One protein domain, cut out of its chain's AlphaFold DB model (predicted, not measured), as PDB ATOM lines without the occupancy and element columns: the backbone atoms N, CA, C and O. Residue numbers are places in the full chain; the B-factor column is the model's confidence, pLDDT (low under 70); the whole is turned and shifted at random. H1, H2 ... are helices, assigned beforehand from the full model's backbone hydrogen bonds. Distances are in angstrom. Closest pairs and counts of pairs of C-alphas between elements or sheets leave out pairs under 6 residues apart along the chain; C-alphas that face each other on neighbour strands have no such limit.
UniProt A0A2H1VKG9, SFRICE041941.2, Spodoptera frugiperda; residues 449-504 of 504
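Overview. This is residues 449 to 504 of the 504 residues of the protein "SFRICE041941.2" of Spodoptera frugiperda (UniProt A0A2H1VKG9). Little regular structure is here: in a flat model, short helices H1 and H3 meet nearly at a right angle, H2 is set off from both, and an unnamed tail, residues 492 to 504, follows H3. Residues 466 to 467 and 494 to 495 pair briefly, parallel. The printed part has 56 residues with H1, H2 and H3 in that order and no named strand; the class is all helix, with 22 residues in named elements. It is only just compact, close to loose, with a radius of gyration of the C-alphas of 12.1 A and spans of 32 by 30 by 14 A.

Along the chain. From Phe 449, go to C-alpha 455 at (237.537, 205.612, 297.359), where H1, residues 455 to 460, begins its 8.6 A. H2, residues 469 to 476, runs 11.0 A. H3, residues 484 to 491, runs 10.5 A to C-alpha 491 at (241.245, 190.653, 298.522).

Arrangement. H1 and H3 touch, about perpendicular at 84 degrees; their closest C-alphas, of Tyr 459 and Tyr 489, are 5.5 A apart. H1 and H2 are apart; H2 and H3 are only just apart, closest 8.2 A. In H1, H2 and H3 every O i to N i+4 pair is within hydrogen-bond range.

Size, cuts and confidence. The farthest C-alphas, of Gly 482 and Glu 503, are 34.4 A apart. The printed part has no cut, and both links are short. Confidence is low, under 70, at residues 497 to 504.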
ATOM      1  N   PHE A 449     230.663 208.911 280.839       92.56
ATOM      2  CA  PHE A 449     229.993 208.128 281.884       92.56
ATOM      3  C   PHE A 449     230.516 208.494 283.281       92.56
ATOM      4  O   PHE A 449     231.590 209.091 283.433       92.56
ATOM      5  N   ARG A 450     229.736 208.147 284.315       91.50
ATOM      6  CA  ARG A 450     230.052 208.464 285.712       91.50
ATOM      7  C   ARG A 450     231.472 208.006 286.053       91.50
ATOM      8  O   ARG A 450     231.800 206.827 285.979       91.50
ATOM      9  N   GLN A 451     232.304 208.968 286.434       92.38
ATOM     10  CA  GLN A 451     233.674 208.724 286.869       92.38
ATOM     11  C   GLN A 451     233.697 208.245 288.321       92.38
ATOM     12  O   GLN A 451     232.914 208.718 289.147       92.38
ATOM     13  N   ILE A 452     234.640 207.357 288.635       93.56
ATOM     14  CA  ILE A 452     234.983 207.004 290.014       93.56
ATOM     15  C   ILE A 452     235.724 208.202 290.611       93.56
ATOM     16  O   ILE A 452     236.830 208.522 290.176       93.56
ATOM     17  N   ARG A 453     235.096 208.902 291.562       91.50
ATOM     18  CA  ARG A 453     235.668 210.110 292.185       91.50
ATOM     19  C   ARG A 453     236.118 209.888 293.619       91.50
ATOM     20  O   ARG A 453     236.961 210.631 294.111       91.50
ATOM     21  N   THR A 454     235.552 208.892 294.291       93.38
ATOM     22  CA  THR A 454     235.835 208.607 295.698       93.38
ATOM     23  C   THR A 454     236.391 207.199 295.874       93.38
ATOM     24  O   THR A 454     236.148 206.314 295.053       93.38
ATOM     25  N   LEU A 455     237.106 206.963 296.980       91.31
ATOM     26  CA  LEU A 455     237.537 205.612 297.359       91.31
ATOM     27  C   LEU A 455     236.341 204.677 297.571       91.31
ATOM     28  O   LEU A 455     236.408 203.508 297.218       91.31
ATOM     29  N   ARG A 456     235.214 205.203 298.063       93.12
ATOM     30  CA  ARG A 456     233.984 204.422 298.227       93.12
ATOM     31  C   ARG A 456     233.408 203.970 296.885       93.12
ATOM     32  O   ARG A 456     233.022 202.813 296.762       93.12
ATOM     33  N   ASP A 457     233.398 204.851 295.881       93.94
ATOM     34  CA  ASP A 457     233.014 204.474 294.514       93.94
ATOM     35  C   ASP A 457     233.970 203.402 293.959       93.94
ATOM     36  O   ASP A 457     233.525 202.484 293.278       93.94
ATOM     37  N   LEU A 458     235.272 203.495 294.267       93.44
ATOM     38  CA  LEU A 458     236.283 202.525 293.836       93.44
ATOM     39  C   LEU A 458     236.093 201.151 294.490       93.44
ATOM     40  O   LEU A 458     236.238 200.128 293.830       93.44
ATOM     41  N   TYR A 459     235.742 201.107 295.773       93.31
ATOM     42  CA  TYR A 459     235.457 199.845 296.459       93.31
ATOM     43  C   TYR A 459     234.165 199.207 295.927       93.31
ATOM     44  O   TYR A 459     234.094 197.991 295.730       93.31
ATOM     45  N   ALA A 460     233.166 200.036 295.602       94.25
ATOM     46  CA  ALA A 460     231.883 199.601 295.057       94.25
ATOM     47  C   ALA A 460     231.924 199.212 293.566       94.25
ATOM     48  O   ALA A 460     231.093 198.416 293.129       94.25
ATOM     49  N   SER A 461     232.874 199.726 292.776       91.50
ATOM     50  CA  SER A 461     232.947 199.505 291.319       91.50
ATOM     51  C   SER A 461     233.255 198.057 290.918       91.50
ATOM     52  O   SER A 461     233.182 197.717 289.739       91.50
ATOM     53  N   LYS A 462     233.625 197.207 291.887       89.50
ATOM     54  CA  LYS A 462     234.085 195.823 291.696       89.50
ATOM     55  C   LYS A 462     235.290 195.677 290.757       89.50
ATOM     56  O   LYS A 462     235.570 194.574 290.297       89.50
ATOM     57  N   THR A 463     236.015 196.760 290.487       89.50
ATOM     58  CA  THR A 463     237.192 196.732 289.613       89.50
ATOM     59  C   THR A 463     238.368 196.050 290.298       89.50
ATOM     60  O   THR A 463     238.668 196.349 291.454       89.50
ATOM     61  N   THR A 464     239.072 195.192 289.565       90.56
ATOM     62  CA  THR A 464     240.319 194.566 290.010       90.56
ATOM     63  C   THR A 464     241.439 195.599 290.077       90.56
ATOM     64  O   THR A 464     241.655 196.355 289.129       90.56
ATOM     65  N   MET A 465     242.167 195.630 291.191       89.50
ATOM     66  CA  MET A 465     243.316 196.515 291.355       89.50
ATOM     67  C   MET A 465     244.606 195.772 291.014       89.50
ATOM     68  O   MET A 465     244.881 194.713 291.579       89.50
ATOM     69  N   TYR A 466     245.417 196.362 290.140       89.81
ATOM     70  CA  TYR A 466     246.752 195.872 289.811       89.81
ATOM     71  C   TYR A 466     247.790 196.679 290.581       89.81
ATOM     72  O   TYR A 466     247.740 197.910 290.602       89.81
ATOM     73  N   THR A 467     248.711 196.001 291.259       88.88
ATOM     74  CA  THR A 467     249.709 196.685 292.087       88.88
ATOM     75  C   THR A 467     250.997 195.882 292.246       88.88
ATOM     76  O   THR A 467     251.052 194.694 291.930       88.88
ATOM     77  N   SER A 468     252.043 196.526 292.765       85.75
ATOM     78  CA  SER A 468     253.311 195.864 293.077       85.75
ATOM     79  C   SER A 468     253.261 195.157 294.443       85.75
ATOM     80  O   SER A 468     252.489 195.562 295.320       85.75
ATOM     81  N   PRO A 469     254.110 194.137 294.687       83.62
ATOM     82  CA  PRO A 469     254.175 193.466 295.988       83.62
ATOM     83  C   PRO A 469     254.403 194.440 297.156       83.62
ATOM     84  O   PRO A 469     253.735 194.350 298.188       83.62
ATOM     85  N   ALA A 470     255.296 195.419 296.965       82.69
ATOM     86  CA  ALA A 470     255.611 196.426 297.973       82.69
ATOM     87  C   ALA A 470     254.417 197.325 298.293       82.69
ATOM     88  O   ALA A 470     254.108 197.555 299.461       82.69
ATOM     89  N   MET A 471     253.691 197.773 297.265       86.62
ATOM     90  CA  MET A 471     252.499 198.586 297.466       86.62
ATOM     91  C   MET A 471     251.389 197.777 298.146       86.62
ATOM     92  O   MET A 471     250.774 198.281 299.081       86.62
ATOM     93  N   LYS A 472     251.174 196.505 297.766       87.94
ATOM     94  CA  LYS A 472     250.214 195.613 298.446       87.94
ATOM     95  C   LYS A 472     250.502 195.509 299.941       87.94
ATOM     96  O   LYS A 472     249.581 195.623 300.744       87.94
ATOM     97  N   GLN A 473     251.767 195.324 300.313       85.06
ATOM     98  CA  GLN A 473     252.164 195.240 301.716       85.06
ATOM     99  C   GLN A 473     251.986 196.578 302.449       85.06
ATOM    100  O   GLN A 473     251.504 196.583 303.579       85.06
ATOM    101  N   PHE A 474     252.294 197.702 301.799       85.00
ATOM    102  CA  PHE A 474     252.036 199.036 302.345       85.00
ATOM    103  C   PHE A 474     250.540 199.275 302.592       85.00
ATOM    104  O   PHE A 474     250.146 199.677 303.682       85.00
ATOM    105  N   MET A 475     249.683 198.964 301.617       87.75
ATOM    106  CA  MET A 475     248.241 199.200 301.733       87.75
ATOM    107  C   MET A 475     247.564 198.331 302.791       87.75
ATOM    108  O   MET A 475     246.565 198.770 303.347       87.75
ATOM    109  N   LYS A 476     248.104 197.150 303.129       86.56
ATOM    110  CA  LYS A 476     247.599 196.361 304.268       86.56
ATOM    111  C   LYS A 476     247.619 197.152 305.577       86.56
ATOM    112  O   LYS A 476     246.732 196.972 306.398       86.56
ATOM    113  N   GLN A 477     248.585 198.053 305.756       84.00
ATOM    114  CA  GLN A 477     248.659 198.919 306.938       84.00
ATOM    115  C   GLN A 477     247.570 200.003 306.943       84.00
ATOM    116  O   GLN A 477     247.250 200.550 307.993       84.00
ATOM    117  N   LEU A 478     247.008 200.317 305.772       84.06
ATOM    118  CA  LEU A 478     245.963 201.326 305.580       84.06
ATOM    119  C   LEU A 478     244.548 200.728 305.601       84.06
ATOM    120  O   LEU A 478     243.569 201.467 305.488       84.06
ATOM    121  N   GLN A 479     244.424 199.402 305.691       88.88
ATOM    122  CA  GLN A 479     243.134 198.725 305.718       88.88
ATOM    123  C   GLN A 479     242.422 198.990 307.039       88.88
ATOM    124  O   GLN A 479     242.963 198.736 308.113       88.88
ATOM    125  N   ASN A 480     241.177 199.450 306.951       91.44
ATOM    126  CA  ASN A 480     240.277 199.493 308.083       91.44
ATOM    127  C   ASN A 480     239.607 198.116 308.224       91.44
ATOM    128  O   ASN A 480     238.796 197.745 307.370       91.44
ATOM    129  N   PRO A 481     239.891 197.347 309.291       88.81
ATOM    130  CA  PRO A 481     239.311 196.020 309.468       88.81
ATOM    131  C   PRO A 481     237.785 196.034 309.670       88.81
ATOM    132  O   PRO A 481     237.157 194.983 309.594       88.81
ATOM    133  N   GLY A 482     237.176 197.199 309.923       94.06
ATOM    134  CA  GLY A 482     235.725 197.345 310.043       94.06
ATOM    135  C   GLY A 482     234.980 197.563 308.719       94.06
ATOM    136  O   GLY A 482     233.754 197.475 308.704       94.06
ATOM    137  N   ASP A 483     235.676 197.852 307.614       95.19
ATOM    138  CA  ASP A 483     235.042 198.146 306.323       95.19
ATOM    139  C   ASP A 483     235.079 196.924 305.391       95.19
ATOM    140  O   ASP A 483     236.081 196.638 304.732       95.19
ATOM    141  N   LYS A 484     233.947 196.209 305.314       95.06
ATOM    142  CA  LYS A 484     233.788 195.022 304.457       95.06
ATOM    143  C   LYS A 484     234.033 195.322 302.977       95.06
ATOM    144  O   LYS A 484     234.664 194.522 302.297       95.06
ATOM    145  N   LEU A 485     233.582 196.480 302.479       94.12
ATOM    146  CA  LEU A 485     233.768 196.849 301.070       94.12
ATOM    147  C   LEU A 485     235.249 197.050 300.757       94.12
ATOM    148  O   LEU A 485     235.728 196.655 299.693       94.12
ATOM    149  N   GLN A 486     235.976 197.655 301.694       93.69
ATOM    150  CA  GLN A 486     237.410 197.849 301.571       93.69
ATOM    151  C   GLN A 486     238.160 196.507 301.600       93.69
ATOM    152  O   GLN A 486     239.033 196.290 300.760       93.69
ATOM    153  N   GLN A 487     237.813 195.596 302.514       92.75
ATOM    154  CA  GLN A 487     238.409 194.254 302.585       92.75
ATOM    155  C   GLN A 487     238.197 193.470 301.287       92.75
ATOM    156  O   GLN A 487     239.171 193.078 300.648       92.75
ATOM    157  N   GLU A 488     236.949 193.362 300.824       92.62
ATOM    158  CA  GLU A 488     236.612 192.686 299.564       92.62
ATOM    159  C   GLU A 488     237.336 193.300 298.358       92.62
ATOM    160  O   GLU A 488     237.687 192.618 297.392       92.62
ATOM    161  N   TYR A 489     237.549 194.617 298.364       92.31
ATOM    162  CA  TYR A 489     238.347 195.283 297.343       92.31
ATOM    163  C   TYR A 489     239.819 194.855 297.397       92.31
ATOM    164  O   TYR A 489     240.390 194.507 296.362       92.31
ATOM    165  N   PHE A 490     240.428 194.831 298.583       91.25
ATOM    166  CA  PHE A 490     241.830 194.449 298.735       91.25
ATOM    167  C   PHE A 490     242.106 192.956 298.523       91.25
ATOM    168  O   PHE A 490     243.197 192.600 298.068       91.25
ATOM    169  N   ASP A 491     241.132 192.091 298.782       90.62
ATOM    170  CA  ASP A 491     241.245 190.653 298.522       90.62
ATOM    171  C   ASP A 491     241.318 190.350 297.019       90.62
ATOM    172  O   ASP A 491     241.976 189.400 296.596       90.62
ATOM    173  N   ARG A 492     240.737 191.224 296.189       90.19
ATOM    174  CA  ARG A 492     240.793 191.148 294.718       90.19
ATOM    175  C   ARG A 492     242.061 191.750 294.113       90.19
ATOM    176  O   ARG A 492     242.178 191.831 292.894       90.19
ATOM    177  N   VAL A 493     243.012 192.198 294.927       89.88
ATOM    178  CA  VAL A 493     244.239 192.828 294.432       89.88
ATOM    179  C   VAL A 493     245.152 191.796 293.783       89.88
ATOM    180  O   VAL A 493     245.730 190.934 294.463       89.88
ATOM    181  N   LEU A 494     245.360 191.968 292.480       88.69
ATOM    182  CA  LEU A 494     246.321 191.204 291.704       88.69
ATOM    183  C   LEU A 494     247.693 191.872 291.774       88.69
ATOM    184  O   LEU A 494     247.855 193.074 291.553       88.69
ATOM    185  N   VAL A 495     248.693 191.060 292.103       85.12
ATOM    186  CA  VAL A 495     250.084 191.496 292.150       85.12
ATOM    187  C   VAL A 495     250.702 191.232 290.790       85.12
ATOM    188  O   VAL A 495     250.748 190.087 290.354       85.12
ATOM    189  N   THR A 496     251.190 192.277 290.134       79.44
ATOM    190  CA  THR A 496     251.951 192.152 288.888       79.44
ATOM    191  C   THR A 496     253.437 192.149 289.244       79.44
ATOM    192  O   THR A 496     253.943 193.201 289.640       79.44
ATOM    193  N   PRO A 497     254.149 191.008 289.149       60.75
ATOM    194  CA  PRO A 497     255.521 190.907 289.644       60.75
ATOM    195  C   PRO A 497     256.489 191.809 288.872       60.75
ATOM    196  O   PRO A 497     257.349 192.419 289.490       60.75
ATOM    197  N   ASN A 498     256.291 191.942 287.553       57.22
ATOM    198  CA  ASN A 498     257.223 192.611 286.631       57.22
ATOM    199  C   ASN A 498     256.527 193.480 285.561       57.22
ATOM    200  O   ASN A 498     257.166 193.930 284.614       57.22
ATOM    201  N   GLY A 499     255.211 193.686 285.660       51.41
ATOM    202  CA  GLY A 499     254.462 194.430 284.645       51.41
ATOM    203  C   GLY A 499     254.694 195.934 284.768       51.41
ATOM    204  O   GLY A 499     254.490 196.503 285.844       51.41
ATOM    205  N   LYS A 500     255.063 196.599 283.667       51.81
ATOM    206  CA  LYS A 500     254.901 198.050 283.557       51.81
ATOM    207  C   LYS A 500     253.411 198.356 283.710       51.81
ATOM    208  O   LYS A 500     252.590 197.951 282.891       51.81
ATOM    209  N   ILE A 501     253.052 199.028 284.798       48.94
ATOM    210  CA  ILE A 501     251.674 199.450 285.060       48.94
ATOM    211  C   ILE A 501     251.272 200.410 283.928       48.94
ATOM    212  O   ILE A 501     251.790 201.522 283.869       48.94
ATOM    213  N   GLY A 502     250.394 199.968 283.019       43.06
ATOM    214  CA  GLY A 502     249.924 200.757 281.870       43.06
ATOM    215  C   GLY A 502     250.059 200.098 280.491       43.06
ATOM    216  O   GLY A 502     249.576 200.678 279.526       43.06
ATOM    217  N   GLU A 503     250.667 198.911 280.380       40.50
ATOM    218  CA  GLU A 503     250.713 198.134 279.120       40.50
ATOM    219  C   GLU A 503     249.504 197.180 278.931       40.50
ATOM    220  O   GLU A 503     249.514 196.369 278.006       40.50
ATOM    221  N   TYR A 504     248.458 197.282 279.768       41.28
ATOM    222  CA  TYR A 504     247.234 196.459 279.711       41.28
ATOM    223  C   TYR A 504     245.972 197.265 279.399       41.28
ATOM    224  O   TYR A 504     245.816 198.373 279.971       41.28
TER     225      TYR A 504